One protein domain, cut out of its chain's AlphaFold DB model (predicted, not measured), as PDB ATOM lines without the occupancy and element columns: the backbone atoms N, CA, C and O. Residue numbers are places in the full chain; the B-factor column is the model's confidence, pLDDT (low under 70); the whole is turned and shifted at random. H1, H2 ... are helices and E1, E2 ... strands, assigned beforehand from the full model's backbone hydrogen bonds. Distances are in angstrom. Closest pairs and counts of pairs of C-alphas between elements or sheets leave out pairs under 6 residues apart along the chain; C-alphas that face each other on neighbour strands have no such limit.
ATOM      1  N   PHE A   2     -64.972 117.111 -89.053       27.69
ATOM      2  CA  PHE A   2     -66.269 117.380 -88.417       27.69
ATOM      3  C   PHE A   2     -66.195 117.079 -86.919       27.69
ATOM      4  O   PHE A   2     -65.786 115.977 -86.560       27.69
ATOM      5  N   LEU A   3     -66.589 118.036 -86.076       33.28
ATOM      6  CA  LEU A   3     -66.815 117.823 -84.646       33.28
ATOM      7  C   LEU A   3     -68.324 117.694 -84.422       33.28
ATOM      8  O   LEU A   3     -69.103 118.489 -84.945       33.28
ATOM      9  N   ILE A   4     -68.725 116.646 -83.711       34.25
ATOM     10  CA  ILE A   4     -70.108 116.401 -83.305       34.25
ATOM     11  C   ILE A   4     -70.091 116.442 -81.781       34.25
ATOM     12  O   ILE A   4     -69.450 115.591 -81.166       34.25
ATOM     13  N   SER A   5     -70.773 117.425 -81.199       39.69
ATOM     14  CA  SER A   5     -71.083 117.417 -79.769       39.69
ATOM     15  C   SER A   5     -72.140 116.338 -79.529       39.69
ATOM     16  O   SER A   5     -73.154 116.289 -80.233       39.69
ATOM     17  N   GLN A   6     -71.852 115.396 -78.629       38.41
ATOM     18  CA  GLN A   6     -72.728 114.250 -78.350       38.41
ATOM     19  C   GLN A   6     -73.873 114.587 -77.397       38.41
ATOM     20  O   GLN A   6     -74.775 113.769 -77.229       38.41
ATOM     21  N   ASP A   7     -73.859 115.778 -76.807       44.91
ATOM     22  CA  ASP A   7     -74.829 116.161 -75.804       44.91
ATOM     23  C   ASP A   7     -75.282 117.601 -76.055       44.91
ATOM     24  O   ASP A   7     -74.468 118.519 -76.139       44.91
ATOM     25  N   ARG A   8     -76.602 117.793 -76.144       54.62
ATOM     26  CA  ARG A   8     -77.312 119.067 -76.394       54.62
ATOM     27  C   ARG A   8     -77.386 119.505 -77.865       54.62
ATOM     28  O   ARG A   8     -76.584 119.148 -78.718       54.62
ATOM     29  N   ARG A   9     -78.462 120.242 -78.174       58.44
ATOM     30  CA  ARG A   9     -78.915 120.678 -79.513       58.44
ATOM     31  C   ARG A   9     -77.969 121.710 -80.142       58.44
ATOM     32  O   ARG A   9     -78.341 122.871 -80.330       58.44
ATOM     33  N   GLU A  10     -76.747 121.294 -80.425       62.28
ATOM     34  CA  GLU A  10     -75.695 122.127 -80.992       62.28
ATOM     35  C   GLU A  10     -75.518 121.835 -82.479       62.28
ATOM     36  O   GLU A  10     -75.621 120.693 -82.932       62.28
ATOM     37  N   ILE A  11     -75.250 122.890 -83.246       67.38
ATOM     38  CA  ILE A  11     -74.910 122.790 -84.661       67.38
ATOM     39  C   ILE A  11     -73.551 123.442 -84.897       67.38
ATOM     40  O   ILE A  11     -73.300 124.571 -84.465       67.38
ATOM     41  N   PHE A  12     -72.704 122.736 -85.640       67.38
ATOM     42  CA  PHE A  12     -71.464 123.275 -86.182       67.38
ATOM     43  C   PHE A  12     -71.678 123.559 -87.660       67.38
ATOM     44  O   PHE A  12     -72.016 122.655 -88.429       67.38
ATOM     45  N   ILE A  13     -71.501 124.819 -88.044       67.62
ATOM     46  CA  ILE A  13     -71.511 125.231 -89.444       67.62
ATOM     47  C   ILE A  13     -70.064 125.388 -89.856       67.62
ATOM     48  O   ILE A  13     -69.369 126.238 -89.304       67.62
ATOM     49  N   THR A  14     -69.650 124.575 -90.829       62.50
ATOM     50  CA  THR A  14     -68.313 124.674 -91.404       62.50
ATOM     51  C   THR A  14     -68.349 125.021 -92.881       62.50
ATOM     52  O   THR A  14     -69.216 124.547 -93.632       62.50
ATOM     53  N   GLU A  15     -67.404 125.857 -93.312       55.16
ATOM     54  CA  GLU A  15     -67.177 126.100 -94.734       55.16
ATOM     55  C   GLU A  15     -66.471 124.881 -95.346       55.16
ATOM     56  O   GLU A  15     -65.382 124.472 -94.937       55.16
ATOM     57  N   GLY A  16     -67.116 124.241 -96.324       55.72
ATOM     58  CA  GLY A  16     -66.489 123.170 -97.091       55.72
ATOM     59  C   GLY A  16     -65.363 123.697 -97.986       55.72
ATOM     60  O   GLY A  16     -65.366 124.855 -98.393       55.72
ATOM     61  N   ALA A  17     -64.439 122.818 -98.391       49.88
ATOM     62  CA  ALA A  17     -63.320 123.156 -99.290       49.88
ATOM     63  C   ALA A  17     -63.752 123.833-100.612       49.88
ATOM     64  O   ALA A  17     -62.977 124.558-101.229       49.88
ATOM     65  N   ASN A  18     -65.007 123.633-101.024       48.00
ATOM     66  CA  ASN A  18     -65.677 124.471-102.008       48.00
ATOM     67  C   ASN A  18     -66.562 125.480-101.268       48.00
ATOM     68  O   ASN A  18     -67.556 125.057-100.670       48.00
ATOM     69  N   ARG A  19     -66.250 126.783-101.394       46.56
ATOM     70  CA  ARG A  19     -66.870 127.976-100.749       46.56
ATOM     71  C   ARG A  19     -68.404 128.122-100.857       46.56
ATOM     72  O   ARG A  19     -68.984 129.159-100.550       46.56
ATOM     73  N   SER A  20     -69.093 127.115-101.379       38.38
ATOM     74  CA  SER A  20     -70.540 127.075-101.610       38.38
ATOM     75  C   SER A  20     -71.235 125.901-100.915       38.38
ATOM     76  O   SER A  20     -72.442 125.736-101.077       38.38
ATOM     77  N   THR A  21     -70.499 125.061-100.176       37.69
ATOM     78  CA  THR A  21     -71.066 123.902 -99.471       37.69
ATOM     79  C   THR A  21     -70.961 124.096 -97.966       37.69
ATOM     80  O   THR A  21     -69.863 124.272 -97.446       37.69
ATOM     81  N   PHE A  22     -72.102 124.006 -97.284       45.78
ATOM     82  CA  PHE A  22     -72.190 124.039 -95.827       45.78
ATOM     83  C   PHE A  22     -72.536 122.651 -95.321       45.78
ATOM     84  O   PHE A  22     -73.380 121.954 -95.892       45.78
ATOM     85  N   HIS A  23     -71.872 122.251 -94.249       44.53
ATOM     86  CA  HIS A  23     -72.191 121.020 -93.557       44.53
ATOM     87  C   HIS A  23     -72.941 121.371 -92.282       44.53
ATOM     88  O   HIS A  23     -72.448 122.135 -91.463       44.53
ATOM     89  N   ILE A  24     -74.151 120.830 -92.166       47.69
ATOM     90  CA  ILE A  24     -74.963 120.892 -90.960       47.69
ATOM     91  C   ILE A  24     -74.892 119.505 -90.333       47.69
ATOM     92  O   ILE A  24     -75.316 118.524 -90.944       47.69
ATOM     93  N   LEU A  25     -74.309 119.418 -89.142       46.50
ATOM     94  CA  LEU A  25     -74.266 118.185 -88.364       46.50
ATOM     95  C   LEU A  25     -75.381 118.245 -87.332       46.50
ATOM     96  O   LEU A  25     -75.418 119.165 -86.521       46.50
ATOM     97  N   LEU A  26     -76.293 117.282 -87.395       39.41
ATOM     98  CA  LEU A  26     -77.344 117.115 -86.400       39.41
ATOM     99  C   LEU A  26     -76.923 115.984 -85.458       39.41
ATOM    100  O   LEU A  26     -76.600 114.901 -85.960       39.41
ATOM    101  N   PRO A  27     -76.921 116.186 -84.130       40.25
ATOM    102  CA  PRO A  27     -76.799 115.074 -83.201       40.25
ATOM    103  C   PRO A  27     -78.045 114.190 -83.337       40.25
ATOM    104  O   PRO A  27     -79.180 114.661 -83.251       40.25
ATOM    105  N   ILE A  28     -77.838 112.900 -83.600       39.50
ATOM    106  CA  ILE A  28     -78.917 111.916 -83.692       39.50
ATOM    107  C   ILE A  28     -78.974 111.191 -82.355       39.50
ATOM    108  O   ILE A  28     -78.122 110.355 -82.061       39.50
ATOM    109  N   HIS A  29     -79.996 111.486 -81.553       36.53
ATOM    110  CA  HIS A  29     -80.369 110.623 -80.437       36.53
ATOM    111  C   HIS A  29     -81.129 109.413 -80.976       36.53
ATOM    112  O   HIS A  29     -82.353 109.390 -80.995       36.53
ATOM    113  N   LEU A  65     -86.482 125.057 -89.369       83.56
ATOM    114  CA  LEU A  65     -85.534 124.656 -88.323       83.56
ATOM    115  C   LEU A  65     -85.362 125.723 -87.228       83.56
ATOM    116  O   LEU A  65     -84.454 125.610 -86.406       83.56
ATOM    117  N   SER A  66     -86.180 126.780 -87.226       85.94
ATOM    118  CA  SER A  66     -86.036 127.843 -86.228       85.94
ATOM    119  C   SER A  66     -86.381 127.322 -84.829       85.94
ATOM    120  O   SER A  66     -87.331 126.555 -84.653       85.94
ATOM    121  N   GLY A  67     -85.556 127.674 -83.842       83.19
ATOM    122  CA  GLY A  67     -85.716 127.233 -82.453       83.19
ATOM    123  C   GLY A  67     -85.328 125.771 -82.190       83.19
ATOM    124  O   GLY A  67     -85.427 125.302 -81.057       83.19
ATOM    125  N   TRP A  68     -84.857 125.035 -83.204       86.19
ATOM    126  CA  TRP A  68     -84.397 123.653 -83.019       86.19
ATOM    127  C   TRP A  68     -83.040 123.575 -82.319       86.19
ATOM    128  O   TRP A  68     -82.726 122.548 -81.721       86.19
ATOM    129  N   PHE A  69     -82.248 124.645 -82.368       87.19
ATOM    130  CA  PHE A  69     -80.901 124.695 -81.808       87.19
ATOM    131  C   PHE A  69     -80.848 125.705 -80.672       87.19
ATOM    132  O   PHE A  69     -81.194 126.867 -80.862       87.19
ATOM    133  N   GLY A  70     -80.377 125.269 -79.503       86.31
ATOM    134  CA  GLY A  70     -80.075 126.190 -78.403       86.31
ATOM    135  C   GLY A  70     -78.795 126.981 -78.677       86.31
ATOM    136  O   GLY A  70     -78.662 128.131 -78.269       86.31
ATOM    137  N   ARG A  71     -77.857 126.393 -79.434       88.44
ATOM    138  CA  ARG A  71     -76.573 127.013 -79.762       88.44
ATOM    139  C   ARG A  71     -76.155 126.746 -81.205       88.44
ATOM    140  O   ARG A  71     -76.233 125.618 -81.689       88.44
ATOM    141  N   VAL A  72     -75.657 127.784 -81.870       89.94
ATOM    142  CA  VAL A  72     -75.033 127.712 -83.196       89.94
ATOM    143  C   VAL A  72     -73.593 128.185 -83.092       89.94
ATOM    144  O   VAL A  72     -73.335 129.307 -82.664       89.94
ATOM    145  N   VAL A  73     -72.658 127.346 -83.526       92.31
ATOM    146  CA  VAL A  73     -71.234 127.677 -83.576       92.31
ATOM    147  C   VAL A  73     -70.799 127.795 -85.034       92.31
ATOM    148  O   VAL A  73     -70.907 126.845 -85.811       92.31
ATOM    149  N   CYS A  74     -70.315 128.976 -85.410       90.94
ATOM    150  CA  CYS A  74     -69.770 129.252 -86.735       90.94
ATOM    151  C   CYS A  74     -68.243 129.229 -86.665       90.94
ATOM    152  O   CYS A  74     -67.644 130.158 -86.107       90.94
ATOM    153  N   ASP A  75     -67.617 128.202 -87.247       87.62
ATOM    154  CA  ASP A  75     -66.200 128.295 -87.588       87.62
ATOM    155  C   ASP A  75     -66.043 129.236 -88.796       87.62
ATOM    156  O   ASP A  75     -66.967 129.417 -89.589       87.62
ATOM    157  N   GLU A  76     -64.936 129.971 -88.863       87.62
ATOM    158  CA  GLU A  76     -64.739 131.024 -89.867       87.62
ATOM    159  C   GLU A  76     -65.882 132.056 -89.910       87.62
ATOM    160  O   GLU A  76     -66.397 132.444 -90.963       87.62
ATOM    161  N   GLY A  77     -66.248 132.574 -88.735       89.38
ATOM    162  CA  GLY A  77     -67.338 133.532 -88.557       89.38
ATOM    163  C   GLY A  77     -67.251 134.771 -89.456       89.38
ATOM    164  O   GLY A  77     -68.260 135.440 -89.679       89.38
ATOM    165  N   HIS A  78     -66.087 135.073 -90.041       90.19
ATOM    166  CA  HIS A  78     -65.928 136.089 -91.082       90.19
ATOM    167  C   HIS A  78     -66.832 135.874 -92.313       90.19
ATOM    168  O   HIS A  78     -67.172 136.854 -92.974       90.19
ATOM    169  N   ALA A  79     -67.307 134.656 -92.595       89.38
ATOM    170  CA  ALA A  79     -68.281 134.382 -93.658       89.38
ATOM    171  C   ALA A  79     -69.691 134.959 -93.374       89.38
ATOM    172  O   ALA A  79     -70.473 135.224 -94.296       89.38
ATOM    173  N   ALA A  80     -70.019 135.197 -92.098       89.75
ATOM    174  CA  ALA A  80     -71.301 135.751 -91.660       89.75
ATOM    175  C   ALA A  80     -71.312 137.291 -91.550       89.75
ATOM    176  O   ALA A  80     -72.370 137.879 -91.326       89.75
ATOM    177  N   LYS A  81     -70.164 137.958 -91.745       89.31
ATOM    178  CA  LYS A  81     -70.018 139.415 -91.553       89.31
ATOM    179  C   LYS A  81     -70.845 140.261 -92.524       89.31
ATOM    180  O   LYS A  81     -71.246 141.377 -92.212       89.31
ATOM    181  N   THR A  82     -71.101 139.745 -93.724       87.50
ATOM    182  CA  THR A  82     -71.834 140.471 -94.763       87.50
ATOM    183  C   THR A  82     -73.300 140.057 -94.739       87.50
ATOM    184  O   THR A  82     -73.641 138.903 -94.983       87.50
ATOM    185  N   ILE A  83     -74.193 141.027 -94.532       85.19
ATOM    186  CA  ILE A  83     -75.645 140.820 -94.377       85.19
ATOM    187  C   ILE A  83     -76.275 140.035 -95.549       85.19
ATOM    188  O   ILE A  83     -77.263 139.317 -95.379       85.19
ATOM    189  N   ARG A  84     -75.707 140.156 -96.752       86.06
ATOM    190  CA  ARG A  84     -76.220 139.521 -97.973       86.06
ATOM    191  C   ARG A  84     -75.740 138.080 -98.182       86.06
ATOM    192  O   ARG A  84     -76.186 137.447 -99.134       86.06
ATOM    193  N   THR A  85     -74.846 137.547 -97.344       85.62
ATOM    194  CA  THR A  85     -74.356 136.174 -97.542       85.62
ATOM    195  C   THR A  85     -75.411 135.156 -97.131       85.62
ATOM    196  O   THR A  85     -76.157 135.332 -96.164       85.62
ATOM    197  N   ARG A  86     -75.453 134.036 -97.861       87.94
ATOM    198  CA  ARG A  86     -76.330 132.905 -97.525       87.94
ATOM    199  C   ARG A  86     -76.013 132.327 -96.148       87.94
ATOM    200  O   ARG A  86     -76.930 131.875 -95.472       87.94
ATOM    201  N   VAL A  87     -74.748 132.388 -95.721       88.56
ATOM    202  CA  VAL A  87     -74.309 131.969 -94.379       88.56
ATOM    203  C   VAL A  87     -75.032 132.774 -93.316       88.56
ATOM    204  O   VAL A  87     -75.752 132.202 -92.502       88.56
ATOM    205  N   ARG A  88     -74.933 134.106 -93.391       90.19
ATOM    206  CA  ARG A  88     -75.605 135.018 -92.463       90.19
ATOM    207  C   ARG A  88     -77.106 134.753 -92.429       90.19
ATOM    208  O   ARG A  88     -77.690 134.645 -91.357       90.19
ATOM    209  N   GLN A  89     -77.735 134.655 -93.601       90.75
ATOM    210  CA  GLN A  89     -79.178 134.413 -93.704       90.75
ATOM    211  C   GLN A  89     -79.586 133.067 -93.100       90.75
ATOM    212  O   GLN A  89     -80.632 132.983 -92.464       90.75
ATOM    213  N   SER A  90     -78.765 132.030 -93.271       90.06
ATOM    214  CA  SER A  90     -79.027 130.705 -92.707       90.06
ATOM    215  C   SER A  90     -78.917 130.732 -91.186       90.06
ATOM    216  O   SER A  90     -79.856 130.322 -90.519       90.06
ATOM    217  N   VAL A  91     -77.835 131.302 -90.639       90.56
ATOM    218  CA  VAL A  91     -77.637 131.450 -89.186       90.56
ATOM    219  C   VAL A  91     -78.782 132.242 -88.553       90.56
ATOM    220  O   VAL A  91     -79.328 131.826 -87.536       90.56
ATOM    221  N   ALA A  92     -79.206 133.341 -89.184       90.12
ATOM    222  CA  ALA A  92     -80.323 134.142 -88.694       90.12
ATOM    223  C   ALA A  92     -81.644 133.350 -88.644       90.12
ATOM    224  O   ALA A  92     -82.388 133.483 -87.676       90.12
ATOM    225  N   ARG A  93     -81.910 132.502 -89.650       89.56
ATOM    226  CA  ARG A  93     -83.124 131.666 -89.743       89.56
ATOM    227  C   ARG A  93     -83.155 130.486 -88.775       89.56
ATOM    228  O   ARG A  93     -84.227 129.935 -88.555       89.56
ATOM    229  N   LEU A  94     -82.011 130.073 -88.225       89.94
ATOM    230  CA  LEU A  94     -81.979 129.039 -87.185       89.94
ATOM    231  C   LEU A  94     -82.560 129.543 -85.861       89.94
ATOM    232  O   LEU A  94     -82.975 128.733 -85.039       89.94
ATOM    233  N   GLU A  95     -82.597 130.866 -85.664       90.00
ATOM    234  CA  GLU A  95     -83.150 131.512 -84.469       90.00
ATOM    235  C   GLU A  95     -82.624 130.930 -83.152       90.00
ATOM    236  O   GLU A  95     -83.341 130.876 -82.157       90.00
ATOM    237  N   ALA A  96     -81.360 130.505 -83.144       88.62
ATOM    238  CA  ALA A  96     -80.745 129.964 -81.946       88.62
ATOM    239  C   ALA A  96     -80.650 131.022 -80.840       88.62
ATOM    240  O   ALA A  96     -80.525 132.223 -81.114       88.62
ATOM    241  N   GLU A  97     -80.717 130.546 -79.599       86.94
ATOM    242  CA  GLU A  97     -80.582 131.359 -78.389       86.94
ATOM    243  C   GLU A  97     -79.155 131.906 -78.274       86.94
ATOM    244  O   GLU A  97     -78.954 133.111 -78.145       86.94
ATOM    245  N   HIS A  98     -78.156 131.041 -78.464       88.38
ATOM    246  CA  HIS A  98     -76.750 131.428 -78.461       88.38
ATOM    247  C   HIS A  98     -76.114 131.240 -79.838       88.38
ATOM    248  O   HIS A  98     -76.221 130.180 -80.453       88.38
ATOM    249  N   VAL A  99     -75.391 132.252 -80.320       90.44
ATOM    250  CA  VAL A  99     -74.632 132.171 -81.576       90.44
ATOM    251  C   VAL A  99     -73.192 132.588 -81.324       90.44
ATOM    252  O   VAL A  99     -72.943 133.713 -80.896       90.44
ATOM    253  N   TRP A 100     -72.241 131.698 -81.589       92.69
ATOM    254  CA  TRP A 100     -70.812 131.955 -81.417       92.69
ATOM    255  C   TRP A 100     -70.119 132.029 -82.774       92.69
ATOM    256  O   TRP A 100     -70.327 131.176 -83.638       92.69
ATOM    257  N   PHE A 101     -69.278 133.046 -82.953       90.06
ATOM    258  CA  PHE A 101     -68.473 133.231 -84.155       90.06
ATOM    259  C   PHE A 101     -67.000 133.091 -83.805       90.06
ATOM    260  O   PHE A 101     -66.442 133.922 -83.094       90.06
ATOM    261  N   PHE A 102     -66.356 132.077 -84.367       88.81
ATOM    262  CA  PHE A 102     -64.917 131.910 -84.275       88.81
ATOM    263  C   PHE A 102     -64.278 132.408 -85.563       88.81
ATOM    264  O   PHE A 102     -64.513 131.860 -86.636       88.81
ATOM    265  N   THR A 103     -63.474 133.463 -85.481       86.19
ATOM    266  CA  THR A 103     -62.778 134.019 -86.644       86.19
ATOM    267  C   THR A 103     -61.319 134.258 -86.318       86.19
ATOM    268  O   THR A 103     -60.976 134.744 -85.244       86.19
ATOM    269  N   ALA A 104     -60.449 133.935 -87.267       83.75
ATOM    270  CA  ALA A 104     -59.035 134.253 -87.150       83.75
ATOM    271  C   ALA A 104     -58.644 135.547 -87.858       83.75
ATOM    272  O   ALA A 104     -57.563 136.082 -87.625       83.75
ATOM    273  N   THR A 105     -59.499 136.043 -88.754       81.12
ATOM    274  CA  THR A 105     -59.344 137.396 -89.275       81.12
ATOM    275  C   THR A 105     -60.020 138.339 -88.298       81.12
ATOM    276  O   THR A 105     -61.228 138.187 -88.065       81.12
ATOM    277  N   PRO A 106     -59.281 139.292 -87.723       69.44
ATOM    278  CA  PRO A 106     -59.890 140.249 -86.833       69.44
ATOM    279  C   PRO A 106     -60.805 141.186 -87.644       69.44
ATOM    280  O   PRO A 106     -60.675 141.322 -88.863       69.44
ATOM    281  N   LEU A 107     -61.773 141.804 -86.971       74.94
ATOM    282  CA  LEU A 107     -62.909 142.554 -87.537       74.94
ATOM    283  C   LEU A 107     -62.535 143.851 -88.301       74.94
ATOM    284  O   LEU A 107     -63.397 144.683 -88.563       74.94
ATOM    285  N   TYR A 108     -61.265 144.047 -88.660       56.34
ATOM    286  CA  TYR A 108     -60.670 145.361 -88.934       56.34
ATOM    287  C   TYR A 108     -60.941 145.971 -90.309       56.34
ATOM    288  O   TYR A 108     -60.591 147.126 -90.515       56.34
ATOM    289  N   ASN A 109     -61.550 145.264 -91.264       67.06
ATOM    290  CA  ASN A 109     -61.520 145.801 -92.629       67.06
ATOM    291  C   ASN A 109     -62.507 146.954 -92.864       67.06
ATOM    292  O   ASN A 109     -62.182 147.844 -93.636       67.06
ATOM    293  N   GLN A 110     -63.691 146.950 -92.236       79.94
ATOM    294  CA  GLN A 110     -64.711 148.009 -92.364       79.94
ATOM    295  C   GLN A 110     -65.682 147.915 -91.181       79.94
ATOM    296  O   GLN A 110     -66.136 146.810 -90.880       79.94
ATOM    297  N   ALA A 111     -66.077 149.044 -90.577       81.25
ATOM    298  CA  ALA A 111     -67.135 149.085 -89.555       81.25
ATOM    299  C   ALA A 111     -68.434 148.418 -90.051       81.25
ATOM    300  O   ALA A 111     -69.130 147.736 -89.299       81.25
ATOM    301  N   PHE A 112     -68.680 148.490 -91.365       82.00
ATOM    302  CA  PHE A 112     -69.804 147.827 -92.015       82.00
ATOM    303  C   PHE A 112     -69.822 146.289 -91.848       82.00
ATOM    304  O   PHE A 112     -70.873 145.658 -91.888       82.00
ATOM    305  N   ASN A 113     -68.677 145.650 -91.595       83.06
ATOM    306  CA  ASN A 113     -68.624 144.206 -91.343       83.06
ATOM    307  C   ASN A 113     -69.162 143.827 -89.958       83.06
ATOM    308  O   ASN A 113     -69.625 142.702 -89.774       83.06
ATOM    309  N   LEU A 114     -69.142 144.749 -88.989       86.88
ATOM    310  CA  LEU A 114     -69.699 144.510 -87.656       86.88
ATOM    311  C   LEU A 114     -71.226 144.355 -87.707       86.88
ATOM    312  O   LEU A 114     -71.831 143.601 -86.951       86.88
ATOM    313  N   CYS A 115     -71.831 145.021 -88.680       87.38
ATOM    314  CA  CYS A 115     -73.262 145.126 -88.893       87.38
ATOM    315  C   CYS A 115     -73.926 143.766 -89.124       87.38
ATOM    316  O   CYS A 115     -75.020 143.506 -88.625       87.38
ATOM    317  N   GLY A 116     -73.252 142.868 -89.853       87.62
ATOM    318  CA  GLY A 116     -73.746 141.511 -90.077       87.62
ATOM    319  C   GLY A 116     -73.871 140.709 -88.787       87.62
ATOM    320  O   GLY A 116     -74.888 140.038 -88.595       87.62
ATOM    321  N   TYR A 117     -72.887 140.834 -87.891       89.62
ATOM    322  CA  TYR A 117     -72.895 140.181 -86.581       89.62
ATOM    323  C   TYR A 117     -73.933 140.796 -85.655       89.62
ATOM    324  O   TYR A 117     -74.760 140.076 -85.098       89.62
ATOM    325  N   LEU A 118     -73.944 142.128 -85.549       90.50
ATOM    326  CA  LEU A 118     -74.902 142.850 -84.714       90.50
ATOM    327  C   LEU A 118     -76.334 142.508 -85.106       90.50
ATOM    328  O   LEU A 118     -77.143 142.208 -84.239       90.50
ATOM    329  N   ALA A 119     -76.652 142.443 -86.399       89.06
ATOM    330  CA  ALA A 119     -77.995 142.081 -86.831       89.06
ATOM    331  C   ALA A 119     -78.415 140.663 -86.383       89.06
ATOM    332  O   ALA A 119     -79.604 140.424 -86.177       89.06
ATOM    333  N   ILE A 120     -77.476 139.721 -86.233       89.75
ATOM    334  CA  ILE A 120     -77.756 138.391 -85.662       89.75
ATOM    335  C   ILE A 120     -77.958 138.503 -84.147       89.75
ATOM    336  O   ILE A 120     -78.965 138.011 -83.639       89.75
ATOM    337  N   PHE A 121     -77.058 139.191 -83.442       87.94
ATOM    338  CA  PHE A 121     -77.123 139.340 -81.986       87.94
ATOM    339  C   PHE A 121     -78.359 140.112 -81.519       87.94
ATOM    340  O   PHE A 121     -79.074 139.629 -80.653       87.94
ATOM    341  N   TYR A 122     -78.701 141.237 -82.151       85.38
ATOM    342  CA  TYR A 122     -79.916 142.003 -81.844       85.38
ATOM    343  C   TYR A 122     -81.204 141.229 -82.131       85.38
ATOM    344  O   TYR A 122     -82.216 141.442 -81.465       85.38
ATOM    345  N   SER A 123     -81.190 140.332 -83.122       82.25
ATOM    346  CA  SER A 123     -82.322 139.427 -83.341       82.25
ATOM    347  C   SER A 123     -82.433 138.407 -82.203       82.25
ATOM    348  O   SER A 123     -83.541 138.082 -81.796       82.25
ATOM    349  N   GLY A 124     -81.304 137.941 -81.659       77.62
ATOM    350  CA  GLY A 124     -81.259 137.110 -80.452       77.62
ATOM    351  C   GLY A 124     -81.759 137.844 -79.207       77.62
ATOM    352  O   GLY A 124     -82.677 137.357 -78.558       77.62
ATOM    353  N   LEU A 125     -81.242 139.048 -78.943       74.62
ATOM    354  CA  LEU A 125     -81.602 139.880 -77.786       74.62
ATOM    355  C   LEU A 125     -83.098 140.206 -77.729       74.62
ATOM    356  O   LEU A 125     -83.708 140.131 -76.665       74.62
ATOM    357  N   ARG A 126     -83.709 140.532 -78.877       76.12
ATOM    358  CA  ARG A 126     -85.163 140.733 -78.954       76.12
ATOM    359  C   ARG A 126     -85.934 139.464 -78.601       76.12
ATOM    360  O   ARG A 126     -86.892 139.530 -77.846       76.12
ATOM    361  N   ARG A 127     -85.501 138.303 -79.102       72.94
ATOM    362  CA  ARG A 127     -86.156 137.017 -78.801       72.94
ATOM    363  C   ARG A 127     -85.985 136.579 -77.349       72.94
ATOM    364  O   ARG A 127     -86.887 135.948 -76.815       72.94
ATOM    365  N   ALA A 128     -84.853 136.901 -76.728       69.75
ATOM    366  CA  ALA A 128     -84.597 136.612 -75.321       69.75
ATOM    367  C   ALA A 128     -85.446 137.480 -74.367       69.75
ATOM    368  O   ALA A 128     -85.375 137.301 -73.156       69.75
ATOM    369  N   GLY A 129     -86.240 138.428 -74.887       71.69
ATOM    370  CA  GLY A 129     -87.036 139.346 -74.070       71.69
ATOM    371  C   GLY A 129     -86.188 140.360 -73.294       71.69
ATOM    372  O   GLY A 129     -86.709 141.063 -72.435       71.69
ATOM    373  N   VAL A 130     -84.885 140.450 -73.596       67.81
ATOM    374  CA  VAL A 130     -83.940 141.369 -72.935       67.81
ATOM    375  C   VAL A 130     -84.234 142.819 -73.324       67.81
ATOM    376  O   VAL A 130     -84.016 143.740 -72.542       67.81
ATOM    377  N   MET A 131     -84.768 143.036 -74.528       67.31
ATOM    378  CA  MET A 131     -85.289 144.335 -74.943       67.31
ATOM    379  C   MET A 131     -86.794 144.385 -74.669       67.31
ATOM    380  O   MET A 131     -87.543 143.625 -75.277       67.31
ATOM    381  N   VAL A 174     -63.442 135.647 -78.905       49.28
ATOM    382  CA  VAL A 174     -62.112 135.028 -78.822       49.28
ATOM    383  C   VAL A 174     -61.419 135.173 -80.169       49.28
ATOM    384  O   VAL A 174     -61.748 134.481 -81.133       49.28
ATOM    385  N   ALA A 175     -60.460 136.094 -80.243       47.38
ATOM    386  CA  ALA A 175     -59.542 136.193 -81.368       47.38
ATOM    387  C   ALA A 175     -58.306 135.336 -81.065       47.38
ATOM    388  O   ALA A 175     -57.584 135.598 -80.107       47.38
ATOM    389  N   LEU A 176     -58.065 134.302 -81.873       48.28
ATOM    390  CA  LEU A 176     -56.829 133.523 -81.800       48.28
ATOM    391  C   LEU A 176     -55.776 134.190 -82.690       48.28
ATOM    392  O   LEU A 176     -55.936 134.238 -83.913       48.28
ATOM    393  N   GLU A 177     -54.703 134.703 -82.088       43.28
ATOM    394  CA  GLU A 177     -53.555 135.213 -82.840       43.28
ATOM    395  C   GLU A 177     -52.868 134.102 -83.648       43.28
ATOM    396  O   GLU A 177     -52.897 132.917 -83.307       43.28
ATOM    397  N   LYS A 178     -52.225 134.499 -84.754       45.75
ATOM    398  CA  LYS A 178     -51.615 133.614 -85.764       45.75
ATOM    399  C   LYS A 178     -50.543 132.643 -85.235       45.75
ATOM    400  O   LYS A 178     -50.133 131.772 -85.993       45.75
ATOM    401  N   ALA A 179     -50.087 132.772 -83.990       44.31
ATOM    402  CA  ALA A 179     -48.923 132.057 -83.469       44.31
ATOM    403  C   ALA A 179     -49.178 130.601 -83.024       44.31
ATOM    404  O   ALA A 179     -48.238 129.916 -82.630       44.31
ATOM    405  N   VAL A 180     -50.411 130.082 -83.088       53.72
ATOM    406  CA  VAL A 180     -50.665 128.683 -82.704       53.72
ATOM    407  C   VAL A 180     -50.347 127.737 -83.868       53.72
ATOM    408  O   VAL A 180     -51.028 127.761 -84.893       53.72
ATOM    409  N   ALA A 181     -49.372 126.840 -83.674       58.78
ATOM    410  CA  ALA A 181     -48.946 125.822 -84.649       58.78
ATOM    411  C   ALA A 181     -50.093 124.927 -85.176       58.78
ATOM    412  O   ALA A 181     -49.993 124.346 -86.253       58.78
ATOM    413  N   SER A 182     -51.212 124.851 -84.447       74.00
ATOM    414  CA  SER A 182     -52.473 124.285 -84.920       74.00
ATOM    415  C   SER A 182     -53.650 125.088 -84.365       74.00
ATOM    416  O   SER A 182     -54.092 124.874 -83.233       74.00
ATOM    417  N   ARG A 183     -54.202 125.998 -85.181       62.47
ATOM    418  CA  ARG A 183     -55.454 126.728 -84.880       62.47
ATOM    419  C   ARG A 183     -56.566 125.773 -84.435       62.47
ATOM    420  O   ARG A 183     -57.344 126.097 -83.548       62.47
ATOM    421  N   HIS A 184     -56.615 124.592 -85.045       63.25
ATOM    422  CA  HIS A 184     -57.597 123.560 -84.742       63.25
ATOM    423  C   HIS A 184     -57.423 122.989 -83.328       63.25
ATOM    424  O   HIS A 184     -58.407 122.843 -82.611       63.25
ATOM    425  N   ALA A 185     -56.183 122.720 -82.906       71.38
ATOM    426  CA  ALA A 185     -55.900 122.241 -81.555       71.38
ATOM    427  C   ALA A 185     -56.254 123.298 -80.502       71.38
ATOM    428  O   ALA A 185     -56.945 122.968 -79.548       71.38
ATOM    429  N   ALA A 186     -55.883 124.568 -80.713       70.38
ATOM    430  CA  ALA A 186     -56.273 125.646 -79.796       70.38
ATOM    431  C   ALA A 186     -57.792 125.828 -79.716       70.38
ATOM    432  O   ALA A 186     -58.319 126.017 -78.625       70.38
ATOM    433  N   MET A 187     -58.498 125.737 -80.847       67.38
ATOM    434  CA  MET A 187     -59.959 125.816 -80.860       67.38
ATOM    435  C   MET A 187     -60.583 124.670 -80.070       67.38
ATOM    436  O   MET A 187     -61.472 124.896 -79.258       67.38
ATOM    437  N   LYS A 188     -60.088 123.446 -80.279       73.69
ATOM    438  CA  LYS A 188     -60.549 122.276 -79.538       73.69
ATOM    439  C   LYS A 188     -60.278 122.435 -78.041       73.69
ATOM    440  O   LYS A 188     -61.197 122.285 -77.258       73.69
ATOM    441  N   THR A 189     -59.071 122.835 -77.646       77.31
ATOM    442  CA  THR A 189     -58.730 123.080 -76.236       77.31
ATOM    443  C   THR A 189     -59.595 124.170 -75.608       77.31
ATOM    444  O   THR A 189     -59.985 124.041 -74.452       77.31
ATOM    445  N   LEU A 190     -59.915 125.234 -76.347       71.38
ATOM    446  CA  LEU A 190     -60.811 126.288 -75.880       71.38
ATOM    447  C   LEU A 190     -62.237 125.762 -75.687       71.38
ATOM    448  O   LEU A 190     -62.826 126.023 -74.645       71.38
ATOM    449  N   LEU A 191     -62.773 125.020 -76.661       69.12
ATOM    450  CA  LEU A 191     -64.097 124.403 -76.562       69.12
ATOM    451  C   LEU A 191     -64.148 123.414 -75.397       69.12
ATOM    452  O   LEU A 191     -64.995 123.576 -74.527       69.12
ATOM    453  N   ASP A 192     -63.176 122.505 -75.300       76.69
ATOM    454  CA  ASP A 192     -63.037 121.561 -74.188       76.69
ATOM    455  C   ASP A 192     -62.960 122.320 -72.847       76.69
ATOM    456  O   ASP A 192     -63.574 121.927 -71.860       76.69
ATOM    457  N   HIS A 193     -62.234 123.443 -72.777       76.31
ATOM    458  CA  HIS A 193     -62.155 124.267 -71.565       76.31
ATOM    459  C   HIS A 193     -63.488 124.940 -71.224       76.31
ATOM    460  O   HIS A 193     -63.889 124.957 -70.059       76.31
ATOM    461  N   MET A 194     -64.176 125.501 -72.222       65.56
ATOM    462  CA  MET A 194     -65.483 126.132 -72.055       65.56
ATOM    463  C   MET A 194     -66.541 125.110 -71.638       65.56
ATOM    464  O   MET A 194     -67.325 125.404 -70.744       65.56
ATOM    465  N   GLU A 195     -66.538 123.915 -72.225       68.88
ATOM    466  CA  GLU A 195     -67.423 122.802 -71.874       68.88
ATOM    467  C   GLU A 195     -67.145 122.294 -70.457       68.88
ATOM    468  O   GLU A 195     -68.070 122.202 -69.651       68.88
ATOM    469  N   ASN A 196     -65.875 122.068 -70.106       75.25
ATOM    470  CA  ASN A 196     -65.484 121.636 -68.762       75.25
ATOM    471  C   ASN A 196     -65.832 122.680 -67.689       75.25
ATOM    472  O   ASN A 196     -66.282 122.327 -66.599       75.25
ATOM    473  N   LYS A 197     -65.661 123.979 -67.977       66.12
ATOM    474  CA  LYS A 197     -66.079 125.045 -67.053       66.12
ATOM    475  C   LYS A 197     -67.593 125.216 -66.993       66.12
ATOM    476  O   LYS A 197     -68.120 125.423 -65.904       66.12
ATOM    477  N   ALA A 198     -68.288 125.117 -68.124       58.12
ATOM    478  CA  ALA A 198     -69.744 125.190 -68.163       58.12
ATOM    479  C   ALA A 198     -70.380 124.025 -67.387       58.12
ATOM    480  O   ALA A 198     -71.341 124.228 -66.652       58.12
ATOM    481  N   GLY A 199     -69.806 122.823 -67.472       52.91
ATOM    482  CA  GLY A 199     -70.271 121.649 -66.730       52.91
ATOM    483  C   GLY A 199     -70.206 121.797 -65.205       52.91
ATOM    484  O   GLY A 199     -71.055 121.245 -64.513       52.91
TER     485      GLY A 199
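What this domain is: This is residues 2 to 29, 65 to 131 and 174 to 199 of the 214 residues of a protein of Aspergillus novofumigatus (strain IBT 16806) (UniProt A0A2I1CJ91). A small four-stranded sheet has two helices, H2 and H3, side by side on one face, while the long H4 stands off beyond the other face without touching the sheet. H2 runs along the strands over E1 and E3, H3 packs on H2 and on the edge strand E4, and short H1 sits beside the strands. The printed part has 121 residues with four named helices and four named strands, in the order E1 E2 E3 H1 H2 E4 H3 H4; the sheet order is E2 E1 E3 E4, mixed, and the class is mixed, helices and strands. The whole is compact, with a radius of gyration of the C-alphas of 14.6 A and spans of 40 by 37 by 31 A.

Where its parts are: In the sheet, E1 is residues 10 to 15, 16.6 A long, beginning at C-alpha 10 (-75.695, 122.127, -80.992). E2 is residues 22 to 24, E3 residues 71 to 74 and E4 residues 98 to 101. H1 is residues 77 to 80 and H2 residues 86 to 94, 12.4 A. H3, residues 112 to 127, measures 23.6 A and has a kink of 25 degrees near residue 119. H4, residues 183 to 199, measures 24.0 A and ends at C-alpha 199 (-70.271, 121.649, -66.730).

How they stand to each other: E1 and E3 are parallel at 14 degrees, with N 73 and O 11 at 3.0 A. E3 and E4 are parallel at 11 degrees, with N 72 and O 98 at 2.8 A. The hairpin E1 and E2 is antiparallel at 164 degrees, with no backbone N and O within hydrogen-bond range across it. E3, H1 H2 and E4 form a strand-helix-strand unit, two parallel neighbour strands with helices between, whose crossover is right-handed. H2 and H3 on one face of the sheet make two layers, the sheet and its helices. H2 has a height over the sheet of 9.8 A and stands at 3 degrees to E3 on the local plane. H3, with residues 116 to 123 alone, touches H2 at a shallow tilt of 12 degrees, the same way; the closest C-alphas, of Ala 92 and Ile 120, are 5.8 A apart. H1 and H2 touch only at the corner, C-alphas 80 and 88 being closest at 4.4 A. H4 is not on the sheet and touches no helix. Every O i to N i+4 pair is within hydrogen-bond range in H2 and H4, and 9 of 12 in H3; H1 is too short for such a pair.

The domain as a whole: The C-alphas of His 29 and Gln 110, the two farthest apart, are 42.3 A apart. Residues 30 to 64 and 132 to 173 are not printed, with C-alpha gaps of 16.9 A and 25.3 A across the cuts. Of the links that are printed whole, none is long. Residues 191 to 199 of H4 stand free. The mean pLDDT of the printed part is 71.3, and 51 residues are under 70, among them residues 2 to 29 and 174 to 181.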